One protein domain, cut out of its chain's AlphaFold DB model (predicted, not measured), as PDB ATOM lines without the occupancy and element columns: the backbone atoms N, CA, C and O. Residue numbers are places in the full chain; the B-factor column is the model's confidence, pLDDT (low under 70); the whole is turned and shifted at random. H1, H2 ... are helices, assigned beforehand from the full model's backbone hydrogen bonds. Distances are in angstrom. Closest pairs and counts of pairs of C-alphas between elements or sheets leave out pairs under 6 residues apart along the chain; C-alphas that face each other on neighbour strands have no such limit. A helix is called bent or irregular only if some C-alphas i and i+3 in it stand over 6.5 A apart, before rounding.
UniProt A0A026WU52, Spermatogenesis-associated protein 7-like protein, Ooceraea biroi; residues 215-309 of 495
ATOM      1  N   PHE A 215      48.491 -25.941  39.769       46.88
ATOM      2  CA  PHE A 215      47.529 -26.794  39.056       46.88
ATOM      3  C   PHE A 215      46.419 -27.355  39.955       46.88
ATOM      4  O   PHE A 215      45.265 -27.415  39.524       46.88
ATOM      5  N   GLU A 216      46.723 -27.727  41.200       48.06
ATOM      6  CA  GLU A 216      45.714 -28.200  42.158       48.06
ATOM      7  C   GLU A 216      44.758 -27.078  42.589       48.06
ATOM      8  O   GLU A 216      43.549 -27.298  42.706       48.06
ATOM      9  N   GLN A 217      45.252 -25.842  42.721       49.03
ATOM     10  CA  GLN A 217      44.423 -24.679  43.040       49.03
ATOM     11  C   GLN A 217      43.509 -24.274  41.868       49.03
ATOM     12  O   GLN A 217      42.326 -23.987  42.078       49.03
ATOM     13  N   PHE A 218      43.995 -24.334  40.622       48.72
ATOM     14  CA  PHE A 218      43.164 -24.128  39.427       48.72
ATOM     15  C   PHE A 218      42.165 -25.269  39.191       48.72
ATOM     16  O   PHE A 218      41.035 -25.023  38.754       48.72
ATOM     17  N   ALA A 219      42.536 -26.514  39.503       52.53
ATOM     18  CA  ALA A 219      41.634 -27.660  39.428       52.53
ATOM     19  C   ALA A 219      40.518 -27.580  40.482       52.53
ATOM     20  O   ALA A 219      39.355 -27.808  40.144       52.53
ATOM     21  N   SER A 220      40.850 -27.173  41.712       56.09
ATOM     22  CA  SER A 220      39.893 -26.977  42.809       56.09
ATOM     23  C   SER A 220      38.934 -25.806  42.548       56.09
ATOM     24  O   SER A 220      37.719 -25.924  42.734       56.09
ATOM     25  N   LYS A 221      39.438 -24.692  41.992       57.22
ATOM     26  CA  LYS A 221      38.593 -23.561  41.569       57.22
ATOM     27  C   LYS A 221      37.636 -23.965  40.442       57.22
ATOM     28  O   LYS A 221      36.453 -23.639  40.497       57.22
ATOM     29  N   ARG A 222      38.105 -24.766  39.473       58.59
ATOM     30  CA  ARG A 222      37.248 -25.340  38.418       58.59
ATOM     31  C   ARG A 222      36.194 -26.304  38.957       58.59
ATOM     32  O   ARG A 222      35.096 -26.330  38.410       58.59
ATOM     33  N   SER A 223      36.486 -27.118  39.973       59.38
ATOM     34  CA  SER A 223      35.471 -28.005  40.561       59.38
ATOM     35  C   SER A 223      34.423 -27.239  41.361       59.38
ATOM     36  O   SER A 223      33.244 -27.549  41.229       59.38
ATOM     37  N   CYS A 224      34.829 -26.205  42.104       62.12
ATOM     38  CA  CYS A 224      33.903 -25.354  42.855       62.12
ATOM     39  C   CYS A 224      32.951 -24.600  41.906       62.12
ATOM     40  O   CYS A 224      31.736 -24.589  42.097       62.12
ATOM     41  N   GLN A 225      33.486 -24.083  40.796       75.44
ATOM     42  CA  GLN A 225      32.688 -23.389  39.786       75.44
ATOM     43  C   GLN A 225      31.675 -24.317  39.099       75.44
ATOM     44  O   GLN A 225      30.518 -23.949  38.934       75.44
ATOM     45  N   LYS A 226      32.055 -25.573  38.819       82.88
ATOM     46  CA  LYS A 226      31.129 -26.584  38.276       82.88
ATOM     47  C   LYS A 226      29.949 -26.885  39.199       82.88
ATOM     48  O   LYS A 226      28.890 -27.279  38.714       82.88
ATOM     49  N   GLU A 227      30.121 -26.790  40.515       87.44
ATOM     50  CA  GLU A 227      29.027 -27.009  41.465       87.44
ATOM     51  C   GLU A 227      28.075 -25.822  41.525       87.44
ATOM     52  O   GLU A 227      26.861 -26.022  41.563       87.44
ATOM     53  N   GLU A 228      28.601 -24.599  41.479       89.75
ATOM     54  CA  GLU A 228      27.774 -23.400  41.349       89.75
ATOM     55  C   GLU A 228      26.997 -23.400  40.034       89.75
ATOM     56  O   GLU A 228      25.782 -23.215  40.053       89.75
ATOM     57  N   ASP A 229      27.652 -23.710  38.915       90.88
ATOM     58  CA  ASP A 229      27.025 -23.767  37.592       90.88
ATOM     59  C   ASP A 229      25.837 -24.740  37.573       90.88
ATOM     60  O   ASP A 229      24.778 -24.421  37.037       90.88
ATOM     61  N   LYS A 230      25.946 -25.897  38.244       95.19
ATOM     62  CA  LYS A 230      24.822 -26.840  38.390       95.19
ATOM     63  C   LYS A 230      23.615 -26.220  39.092       95.19
ATOM     64  O   LYS A 230      22.486 -26.565  38.750       95.19
ATOM     65  N   LYS A 231      23.826 -25.336  40.073       95.81
ATOM     66  CA  LYS A 231      22.724 -24.664  40.774       95.81
ATOM     67  C   LYS A 231      22.005 -23.678  39.851       95.81
ATOM     68  O   LYS A 231      20.778 -23.651  39.862       95.81
ATOM     69  N   TYR A 232      22.745 -22.937  39.026       96.69
ATOM     70  CA  TYR A 232      22.171 -22.022  38.032       96.69
ATOM     71  C   TYR A 232      21.454 -22.763  36.903       96.69
ATOM     72  O   TYR A 232      20.335 -22.406  36.552       96.69
ATOM     73  N   ILE A 233      22.026 -23.866  36.414       96.44
ATOM     74  CA  ILE A 233      21.359 -24.737  35.436       96.44
ATOM     75  C   ILE A 233      20.043 -25.273  36.009       96.44
ATOM     76  O   ILE A 233      19.018 -25.253  35.332       96.44
ATOM     77  N   LYS A 234      20.048 -25.722  37.272       97.56
ATOM     78  CA  LYS A 234      18.826 -26.170  37.948       97.56
ATOM     79  C   LYS A 234      17.803 -25.036  38.080       97.56
ATOM     80  O   LYS A 234      16.630 -25.262  37.830       97.56
ATOM     81  N   PHE A 235      18.243 -23.831  38.432       98.06
ATOM     82  CA  PHE A 235      17.383 -22.651  38.523       98.06
ATOM     83  C   PHE A 235      16.679 -22.338  37.192       98.06
ATOM     84  O   PHE A 235      15.457 -22.211  37.165       98.06
ATOM     85  N   VAL A 236      17.416 -22.311  36.077       97.69
ATOM     86  CA  VAL A 236      16.837 -22.116  34.735       97.69
ATOM     87  C   VAL A 236      15.889 -23.262  34.363       97.69
ATOM     88  O   VAL A 236      14.819 -23.035  33.796       97.69
ATOM     89  N   TYR A 237      16.239 -24.501  34.719       98.00
ATOM     90  CA  TYR A 237      15.372 -25.662  34.513       98.00
ATOM     91  C   TYR A 237      14.054 -25.559  35.296       98.00
ATOM     92  O   TYR A 237      12.990 -25.845  34.756       98.00
ATOM     93  N   ASP A 238      14.100 -25.125  36.555       98.12
ATOM     94  CA  ASP A 238      12.908 -24.980  37.390       98.12
ATOM     95  C   ASP A 238      11.988 -23.867  36.849       98.12
ATOM     96  O   ASP A 238      10.771 -24.055  36.811       98.12
ATOM     97  N   ILE A 239      12.553 -22.762  36.340       97.75
ATOM     98  CA  ILE A 239      11.797 -21.700  35.654       97.75
ATOM     99  C   ILE A 239      11.131 -22.235  34.385       97.75
ATOM    100  O   ILE A 239       9.919 -22.113  34.220       97.75
ATOM    101  N   THR A 240      11.908 -22.842  33.486       97.19
ATOM    102  CA  THR A 240      11.390 -23.361  32.207       97.19
ATOM    103  C   THR A 240      10.325 -24.431  32.421       97.19
ATOM    104  O   THR A 240       9.302 -24.434  31.738       97.19
ATOM    105  N   LYS A 241      10.497 -25.288  33.430       97.75
ATOM    106  CA  LYS A 241       9.485 -26.257  33.845       97.75
ATOM    107  C   LYS A 241       8.209 -25.584  34.364       97.75
ATOM    108  O   LYS A 241       7.130 -26.026  33.985       97.75
ATOM    109  N   ASP A 242       8.308 -24.541  35.192       97.75
ATOM    110  CA  ASP A 242       7.145 -23.790  35.710       97.75
ATOM    111  C   ASP A 242       6.370 -23.108  34.565       97.75
ATOM    112  O   ASP A 242       5.141 -23.137  34.541       97.75
ATOM    113  N   ILE A 243       7.079 -22.574  33.564       96.75
ATOM    114  CA  ILE A 243       6.478 -22.004  32.344       96.75
ATOM    115  C   ILE A 243       5.722 -23.081  31.561       96.75
ATOM    116  O   ILE A 243       4.544 -22.906  31.248       96.75
ATOM    117  N   MET A 244       6.370 -24.217  31.287       96.38
ATOM    118  CA  MET A 244       5.773 -25.308  30.512       96.38
ATOM    119  C   MET A 244       4.573 -25.954  31.210       96.38
ATOM    120  O   MET A 244       3.608 -26.324  30.548       96.38
ATOM    121  N   GLN A 245       4.631 -26.129  32.534       97.25
ATOM    122  CA  GLN A 245       3.579 -26.812  33.290       97.25
ATOM    123  C   GLN A 245       2.324 -25.961  33.455       97.25
ATOM    124  O   GLN A 245       1.221 -26.499  33.399       97.25
ATOM    125  N   ASN A 246       2.488 -24.653  33.645       96.25
ATOM    126  CA  ASN A 246       1.357 -23.749  33.821       96.25
ATOM    127  C   ASN A 246       0.868 -23.147  32.496       96.25
ATOM    128  O   ASN A 246      -0.211 -22.563  32.464       96.25
ATOM    129  N   GLY A 247       1.633 -23.301  31.408       94.12
ATOM    130  CA  GLY A 247       1.276 -22.769  30.095       94.12
ATOM    131  C   GLY A 247       1.283 -21.242  30.063       94.12
ATOM    132  O   GLY A 247       0.371 -20.642  29.506       94.12
ATOM    133  N   PHE A 248       2.282 -20.616  30.689       92.94
ATOM    134  CA  PHE A 248       2.440 -19.162  30.647       92.94
ATOM    135  C   PHE A 248       3.029 -18.745  29.299       92.94
ATOM    136  O   PHE A 248       4.160 -19.111  28.982       92.94
ATOM    137  N   TYR A 249       2.266 -17.983  28.515       90.81
ATOM    138  CA  TYR A 249       2.672 -17.556  27.168       90.81
ATOM    139  C   TYR A 249       2.620 -16.042  26.969       90.81
ATOM    140  O   TYR A 249       3.034 -15.562  25.918       90.81
ATOM    141  N   THR A 250       2.113 -15.282  27.942       93.50
ATOM    142  CA  THR A 250       2.118 -13.818  27.865       93.50
ATOM    143  C   THR A 250       3.324 -13.236  28.597       93.50
ATOM    144  O   THR A 250       3.715 -13.727  29.657       93.50
ATOM    145  N   ASP A 251       3.883 -12.141  28.080       92.31
ATOM    146  CA  ASP A 251       5.079 -11.508  28.658       92.31
ATOM    147  C   ASP A 251       4.869 -11.094  30.122       92.31
ATOM    148  O   ASP A 251       5.757 -11.245  30.961       92.31
ATOM    149  N   LYS A 252       3.649 -10.665  30.466       92.56
ATOM    150  CA  LYS A 252       3.262 -10.313  31.843       92.56
ATOM    151  C   LYS A 252       3.321 -11.516  32.787       92.56
ATOM    152  O   LYS A 252       3.800 -11.399  33.915       92.56
ATOM    153  N   GLU A 253       2.841 -12.674  32.339       94.56
ATOM    154  CA  GLU A 253       2.910 -13.911  33.119       94.56
ATOM    155  C   GLU A 253       4.358 -14.379  33.257       94.56
ATOM    156  O   GLU A 253       4.790 -14.697  34.366       94.56
ATOM    157  N   LEU A 254       5.138 -14.337  32.175       95.06
ATOM    158  CA  LEU A 254       6.554 -14.710  32.183       95.06
ATOM    159  C   LEU A 254       7.363 -13.839  33.152       95.06
ATOM    160  O   LEU A 254       8.099 -14.370  33.987       95.06
ATOM    161  N   GLN A 255       7.152 -12.520  33.148       93.31
ATOM    162  CA  GLN A 255       7.761 -11.614  34.128       93.31
ATOM    163  C   GLN A 255       7.387 -11.979  35.573       93.31
ATOM    164  O   GLN A 255       8.245 -11.964  36.462       93.31
ATOM    165  N   SER A 256       6.129 -12.357  35.821       95.25
ATOM    166  CA  SER A 256       5.688 -12.780  37.154       95.25
ATOM    167  C   SER A 256       6.395 -14.060  37.623       95.25
ATOM    168  O   SER A 256       6.796 -14.155  38.788       95.25
ATOM    169  N   VAL A 257       6.633 -15.006  36.708       97.19
ATOM    170  CA  VAL A 257       7.373 -16.247  36.971       97.19
ATOM    171  C   VAL A 257       8.831 -15.936  37.288       97.19
ATOM    172  O   VAL A 257       9.346 -16.409  38.301       97.19
ATOM    173  N   PHE A 258       9.490 -15.094  36.488       96.19
ATOM    174  CA  PHE A 258      10.876 -14.698  36.742       96.19
ATOM    175  C   PHE A 258      11.028 -14.042  38.115       96.19
ATOM    176  O   PHE A 258      11.879 -14.458  38.905       96.19
ATOM    177  N   LYS A 259      10.147 -13.095  38.459       96.06
ATOM    178  CA  LYS A 259      10.155 -12.429  39.769       96.06
ATOM    179  C   LYS A 259       9.954 -13.417  40.920       96.06
ATOM    180  O   LYS A 259      10.714 -13.396  41.888       96.06
ATOM    181  N   LYS A 260       8.991 -14.338  40.789       97.62
ATOM    182  CA  LYS A 260       8.728 -15.410  41.764       97.62
ATOM    183  C   LYS A 260       9.973 -16.271  42.007       97.62
ATOM    184  O   LYS A 260      10.319 -16.519  43.162       97.62
ATOM    185  N   HIS A 261      10.666 -16.705  40.953       97.44
ATOM    186  CA  HIS A 261      11.862 -17.549  41.082       97.44
ATOM    187  C   HIS A 261      13.076 -16.788  41.629       97.44
ATOM    188  O   HIS A 261      13.818 -17.361  42.432       97.44
ATOM    189  N   ILE A 262      13.251 -15.505  41.287       96.62
ATOM    190  CA  ILE A 262      14.269 -14.636  41.911       96.62
ATOM    191  C   ILE A 262      14.017 -14.540  43.417       96.62
ATOM    192  O   ILE A 262      14.925 -14.779  44.215       96.62
ATOM    193  N   ASP A 263      12.785 -14.238  43.828       96.81
ATOM    194  CA  ASP A 263      12.448 -14.053  45.239       96.81
ATOM    195  C   ASP A 263      12.617 -15.329  46.071       96.81
ATOM    196  O   ASP A 263      13.033 -15.257  47.233       96.81
ATOM    197  N   GLN A 264      12.353 -16.494  45.475       97.06
ATOM    198  CA  GLN A 264      12.568 -17.794  46.111       97.06
ATOM    199  C   GLN A 264      14.058 -18.132  46.268       97.06
ATOM    200  O   GLN A 264      14.451 -18.703  47.287       97.06
ATOM    201  N   ASN A 265      14.900 -17.758  45.297       96.00
ATOM    202  CA  ASN A 265      16.299 -18.192  45.236       96.00
ATOM    203  C   ASN A 265      17.326 -17.129  45.661       96.00
ATOM    204  O   ASN A 265      18.494 -17.472  45.851       96.00
ATOM    205  N   LYS A 266      16.922 -15.875  45.920       95.19
ATOM    206  CA  LYS A 266      17.822 -14.766  46.319       95.19
ATOM    207  C   LYS A 266      18.662 -15.005  47.571       95.19
ATOM    208  O   LYS A 266      19.661 -14.327  47.777       95.19
ATOM    209  N   ARG A 267      18.259 -15.944  48.433       93.94
ATOM    210  CA  ARG A 267      19.021 -16.320  49.637       93.94
ATOM    211  C   ARG A 267      20.095 -17.376  49.365       93.94
ATOM    212  O   ARG A 267      20.967 -17.569  50.202       93.94
ATOM    213  N   ILE A 268      19.986 -18.093  48.247       94.94
ATOM    214  CA  ILE A 268      20.780 -19.290  47.940       94.94
ATOM    215  C   ILE A 268      21.756 -19.015  46.792       94.94
ATOM    216  O   ILE A 268      22.877 -19.521  46.807       94.94
ATOM    217  N   LEU A 269      21.330 -18.234  45.799       95.62
ATOM    218  CA  LEU A 269      22.095 -17.926  44.593       95.62
ATOM    219  C   LEU A 269      22.471 -16.446  44.547       95.62
ATOM    220  O   LEU A 269      21.749 -15.586  45.047       95.62
ATOM    221  N   ASN A 270      23.595 -16.145  43.895       94.94
ATOM    222  CA  ASN A 270      23.990 -14.771  43.605       94.94
ATOM    223  C   ASN A 270      22.970 -14.111  42.661       94.94
ATOM    224  O   ASN A 270      22.695 -14.639  41.580       94.94
ATOM    225  N   MET A 271      22.451 -12.955  43.077       93.31
ATOM    226  CA  MET A 271      21.397 -12.213  42.383       93.31
ATOM    227  C   MET A 271      21.813 -11.743  40.989       93.31
ATOM    228  O   MET A 271      21.071 -11.975  40.042       93.31
ATOM    229  N   ASN A 272      23.013 -11.179  40.836       92.75
ATOM    230  CA  ASN A 272      23.503 -10.681  39.546       92.75
ATOM    231  C   ASN A 272      23.579 -11.813  38.521       92.75
ATOM    232  O   ASN A 272      23.164 -11.665  37.375       92.75
ATOM    233  N   ARG A 273      24.049 -12.985  38.959       94.00
ATOM    234  CA  ARG A 273      24.120 -14.156  38.088       94.00
ATOM    235  C   ARG A 273      22.737 -14.726  37.766       94.00
ATOM    236  O   ARG A 273      22.516 -15.112  36.630       94.00
ATOM    237  N   MET A 274      21.788 -14.736  38.706       95.00
ATOM    238  CA  MET A 274      20.401 -15.130  38.398       95.00
ATOM    239  C   MET A 274      19.746 -14.200  37.372       95.00
ATOM    240  O   MET A 274      19.066 -14.687  36.474       95.00
ATOM    241  N   LEU A 275      19.951 -12.885  37.504       93.12
ATOM    242  CA  LEU A 275      19.436 -11.893  36.557       93.12
ATOM    243  C   LEU A 275      20.006 -12.127  35.156       93.12
ATOM    244  O   LEU A 275      19.246 -12.144  34.195       93.12
ATOM    245  N   TYR A 276      21.306 -12.414  35.056       92.69
ATOM    246  CA  TYR A 276      21.948 -12.782  33.794       92.69
ATOM    247  C   TYR A 276      21.318 -14.028  33.152       92.69
ATOM    248  O   TYR A 276      20.979 -14.014  31.972       92.69
ATOM    249  N   GLU A 277      21.118 -15.105  33.919       94.94
ATOM    250  CA  GLU A 277      20.495 -16.329  33.393       94.94
ATOM    251  C   GLU A 277      19.038 -16.093  32.951       94.94
ATOM    252  O   GLU A 277      18.604 -16.615  31.924       94.94
ATOM    253  N   ILE A 278      18.278 -15.277  33.694       94.56
ATOM    254  CA  ILE A 278      16.910 -14.889  33.315       94.56
ATOM    255  C   ILE A 278      16.916 -14.064  32.040       94.56
ATOM    256  O   ILE A 278      16.086 -14.301  31.170       94.56
ATOM    257  N   TYR A 279      17.841 -13.123  31.906       91.31
ATOM    258  CA  TYR A 279      17.965 -12.320  30.703       91.31
ATOM    259  C   TYR A 279      18.258 -13.192  29.472       91.31
ATOM    260  O   TYR A 279      17.586 -13.073  28.448       91.31
ATOM    261  N   GLN A 280      19.182 -14.154  29.580       92.44
ATOM    262  CA  GLN A 280      19.445 -15.100  28.488       92.44
ATOM    263  C   GLN A 280      18.197 -15.914  28.121       92.44
ATOM    264  O   GLN A 280      17.941 -16.204  26.946       92.44
ATOM    265  N   LEU A 281      17.390 -16.261  29.125       93.94
ATOM    266  CA  LEU A 281      16.115 -16.928  28.910       93.94
ATOM    267  C   LEU A 281      15.084 -15.998  28.246       93.94
ATOM    268  O   LEU A 281      14.399 -16.449  27.333       93.94
ATOM    269  N   LYS A 282      15.004 -14.718  28.636       92.38
ATOM    270  CA  LYS A 282      14.143 -13.706  27.998       92.38
ATOM    271  C   LYS A 282      14.460 -13.566  26.509       92.38
ATOM    272  O   LYS A 282      13.540 -13.660  25.700       92.38
ATOM    273  N   ILE A 283      15.745 -13.460  26.144       90.25
ATOM    274  CA  ILE A 283      16.175 -13.457  24.733       90.25
ATOM    275  C   ILE A 283      15.714 -14.736  24.031       90.25
ATOM    276  O   ILE A 283      15.160 -14.681  22.938       90.25
ATOM    277  N   SER A 284      15.932 -15.898  24.653       92.69
ATOM    278  CA  SER A 284      15.576 -17.196  24.059       92.69
ATOM    279  C   SER A 284      14.067 -17.355  23.837       92.69
ATOM    280  O   SER A 284      13.651 -18.074  22.930       92.69
ATOM    281  N   LEU A 285      13.256 -16.689  24.660       90.44
ATOM    282  CA  LEU A 285      11.800 -16.627  24.544       90.44
ATOM    283  C   LEU A 285      11.320 -15.468  23.652       90.44
ATOM    284  O   LEU A 285      10.121 -15.356  23.418       90.44
ATOM    285  N   ASN A 286      12.241 -14.648  23.133       89.88
ATOM    286  CA  ASN A 286      11.972 -13.464  22.317       89.88
ATOM    287  C   ASN A 286      10.999 -12.477  22.987       89.88
ATOM    288  O   ASN A 286      10.117 -11.917  22.337       89.88
ATOM    289  N   ILE A 287      11.159 -12.292  24.299       86.31
ATOM    290  CA  ILE A 287      10.417 -11.292  25.067       86.31
ATOM    291  C   ILE A 287      11.100  -9.951  24.816       86.31
ATOM    292  O   ILE A 287      12.274  -9.785  25.153       86.31
ATOM    293  N   VAL A 288      10.380  -9.015  24.204       79.12
ATOM    294  CA  VAL A 288      10.850  -7.640  24.033       79.12
ATOM    295  C   VAL A 288      10.653  -6.943  25.376       79.12
ATOM    296  O   VAL A 288       9.521  -6.735  25.810       79.12
ATOM    297  N   ASP A 289      11.742  -6.666  26.094       69.44
ATOM    298  CA  ASP A 289      11.665  -5.794  27.263       69.44
ATOM    299  C   ASP A 289      11.482  -4.361  26.752       69.44
ATOM    300  O   ASP A 289      12.437  -3.703  26.358       69.44
ATOM    301  N   ASP A 290      10.251  -3.856  26.799       65.50
ATOM    302  CA  ASP A 290       9.947  -2.426  26.600       65.50
ATOM    303  C   ASP A 290      10.374  -1.568  27.822       65.50
ATOM    304  O   ASP A 290       9.858  -0.479  28.066       65.50
ATOM    305  N   SER A 291      11.273  -2.098  28.652       61.62
ATOM    306  CA  SER A 291      11.767  -1.514  29.896       61.62
ATOM    307  C   SER A 291      13.043  -0.726  29.595       61.62
ATOM    308  O   SER A 291      14.116  -1.300  29.435       61.62
ATOM    309  N   GLU A 292      12.936   0.604  29.521       55.22
ATOM    310  CA  GLU A 292      14.069   1.522  29.279       55.22
ATOM    311  C   GLU A 292      15.192   1.422  30.343       55.22
ATOM    312  O   GLU A 292      16.275   1.968  30.152       55.22
ATOM    313  N   GLU A 293      14.982   0.709  31.458       57.03
ATOM    314  CA  GLU A 293      15.987   0.516  32.518       57.03
ATOM    315  C   GLU A 293      17.047  -0.560  32.194       57.03
ATOM    316  O   GLU A 293      18.055  -0.651  32.899       57.03
ATOM    317  N   ASP A 294      16.870  -1.350  31.130       59.38
ATOM    318  CA  ASP A 294      17.721  -2.512  30.834       59.38
ATOM    319  C   ASP A 294      18.880  -2.238  29.849       59.38
ATOM    320  O   ASP A 294      19.723  -3.112  29.641       59.38
ATOM    321  N   GLU A 295      19.019  -1.021  29.309       63.34
ATOM    322  CA  GLU A 295      20.104  -0.670  28.365       63.34
ATOM    323  C   GLU A 295      21.505  -0.844  29.001       63.34
ATOM    324  O   GLU A 295      22.433  -1.376  28.392       63.34
ATOM    325  N   ALA A 296      21.638  -0.526  30.294       63.97
ATOM    326  CA  ALA A 296      22.874  -0.754  31.050       63.97
ATOM    327  C   ALA A 296      23.167  -2.248  31.302       63.97
ATOM    328  O   ALA A 296      24.322  -2.642  31.511       63.97
ATOM    329  N   LEU A 297      22.128  -3.087  31.321       67.38
ATOM    330  CA  LEU A 297      22.263  -4.529  31.497       67.38
ATOM    331  C   LEU A 297      22.662  -5.196  30.177       67.38
ATOM    332  O   LEU A 297      23.535  -6.064  30.186       67.38
ATOM    333  N   ASP A 298      22.112  -4.731  29.055       68.81
ATOM    334  CA  ASP A 298      22.546  -5.098  27.702       68.81
ATOM    335  C   ASP A 298      24.043  -4.828  27.505       68.81
ATOM    336  O   ASP A 298      24.781  -5.720  27.070       68.81
ATOM    337  N   ASP A 299      24.526  -3.656  27.924       72.94
ATOM    338  CA  ASP A 299      25.947  -3.299  27.873       72.94
ATOM    339  C   ASP A 299      26.821  -4.228  28.728       72.94
ATOM    340  O   ASP A 299      27.878  -4.700  28.286       72.94
ATOM    341  N   LEU A 300      26.374  -4.556  29.946       71.12
ATOM    342  CA  LEU A 300      27.095  -5.466  30.841       71.12
ATOM    343  C   LEU A 300      27.194  -6.877  30.247       71.12
ATOM    344  O   LEU A 300      28.211  -7.565  30.392       71.12
ATOM    345  N   ILE A 301      26.152  -7.302  29.542       68.50
ATOM    346  CA  ILE A 301      26.083  -8.610  28.899       68.50
ATOM    347  C   ILE A 301      26.904  -8.626  27.620       68.50
ATOM    348  O   ILE A 301      27.609  -9.605  27.367       68.50
ATOM    349  N   HIS A 302      26.907  -7.537  26.857       73.94
ATOM    350  CA  HIS A 302      27.788  -7.387  25.712       73.94
ATOM    351  C   HIS A 302      29.260  -7.429  26.148       73.94
ATOM    352  O   HIS A 302      30.070  -8.109  25.514       73.94
ATOM    353  N   ALA A 303      29.603  -6.801  27.277       70.12
ATOM    354  CA  ALA A 303      30.936  -6.868  27.870       70.12
ATOM    355  C   ALA A 303      31.288  -8.284  28.361       70.12
ATOM    356  O   ALA A 303      32.362  -8.804  28.050       70.12
ATOM    357  N   GLN A 304      30.381  -8.961  29.071       69.12
ATOM    358  CA  GLN A 304      30.622 -10.326  29.545       69.12
ATOM    359  C   GLN A 304      30.736 -11.327  28.388       69.12
ATOM    360  O   GLN A 304      31.573 -12.232  28.435       69.12
ATOM    361  N   LYS A 305      29.950 -11.151  27.323       69.44
ATOM    362  CA  LYS A 305      30.031 -11.939  26.090       69.44
ATOM    363  C   LYS A 305      31.365 -11.711  25.381       69.44
ATOM    364  O   LYS A 305      31.998 -12.683  24.989       69.44
ATOM    365  N   LEU A 306      31.857 -10.472  25.311       65.62
ATOM    366  CA  LEU A 306      33.201 -10.176  24.793       65.62
ATOM    367  C   LEU A 306      34.311 -10.859  25.609       65.62
ATOM    368  O   LEU A 306      35.280 -11.337  25.029       65.62
ATOM    369  N   LEU A 307      34.149 -10.966  26.930       62.12
ATOM    370  CA  LEU A 307      35.105 -11.653  27.809       62.12
ATOM    371  C   LEU A 307      35.022 -13.186  27.731       62.12
ATOM    372  O   LEU A 307      36.007 -13.868  28.010       62.12
ATOM    373  N   SER A 308      33.859 -13.741  27.382       56.94
ATOM    374  CA  SER A 308      33.628 -15.193  27.327       56.94
ATOM    375  C   SER A 308      33.762 -15.795  25.926       56.94
ATOM    376  O   SER A 308      33.913 -17.015  25.807       56.94
ATOM    377  N   VAL A 309      33.823 -14.971  24.871       52.19
ATOM    378  CA  VAL A 309      34.296 -15.384  23.542       52.19
ATOM    379  C   VAL A 309      35.794 -15.683  23.651       52.19
ATOM    380  O   VAL A 309      36.660 -14.867  23.367       52.19
TER     381      VAL A 309
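What this domain is: This is residues 215 to 309 of the 495 residues of the protein "Spermatogenesis-associated protein 7-like protein" of Ooceraea biroi (UniProt A0A026WU52). A long helix, H1, sticks out as a free arm with residues 215 to 227, while H2 and H3 fold back as a hairpin onto its later part, H3 crossing it. H4 crosses H3 loosely on the side away from H1. The printed part has 95 residues, all helix by class, with four named helices in the order H1, H2, H3, H4 and no named strand. It is elongated, spanning 48 by 30 by 22 A, and only just loose, close to compact, with a radius of gyration of the C-alphas of 15.0 A.

Where its parts are: Find C-alpha 215 at (47.529, -26.794, 39.056); from there H1, residues 215 to 246, runs 46.6 A to C-alpha 246 at (1.357, -23.749, 33.821). H2 is residues 251 to 265, 21.1 A, and H3 residues 271 to 284, 19.9 A. H4, residues 292 to 308, runs 25.8 A to C-alpha 308 at (33.628, -15.193, 27.327); it is irregular, with C-alphas 293 and 296 7.2 A apart.

How they stand to each other: With residues 235 to 243 alone, H1 touches H2, closest at the C-alphas of Ile 239 and His 261, 6.8 A; this helical hairpin has a steep tilt of 44 degrees, opposite ways. With residues 232 to 236 alone, H1 touches H3, closest at C-alphas 236 and 277, 7.0 A, at a steep tilt of 54 degrees, the same way. H2 and H3, also a helical hairpin, touch at C-alphas 258 and 278, their closest, 6.9 A, at a shallow tilt of 27 degrees, opposite ways. H3 and H4 are close but not clearly touching, about perpendicular at 86 degrees; their closest C-alphas, 276 and 301, are 7.6 A apart. H4 is apart from H1 and H2. Every O i to N i+4 pair is within hydrogen-bond range in H1, H2 and H3, and 11 of 13 in H4.

The domain as a whole: The C-alphas farthest apart are those of Phe 215 and Thr 250, 48.5 A. The printed part has no cut and no long link. Look for pLDDT under 70 at residues 215 to 224, 289 to 298, 301 and 304 to 309.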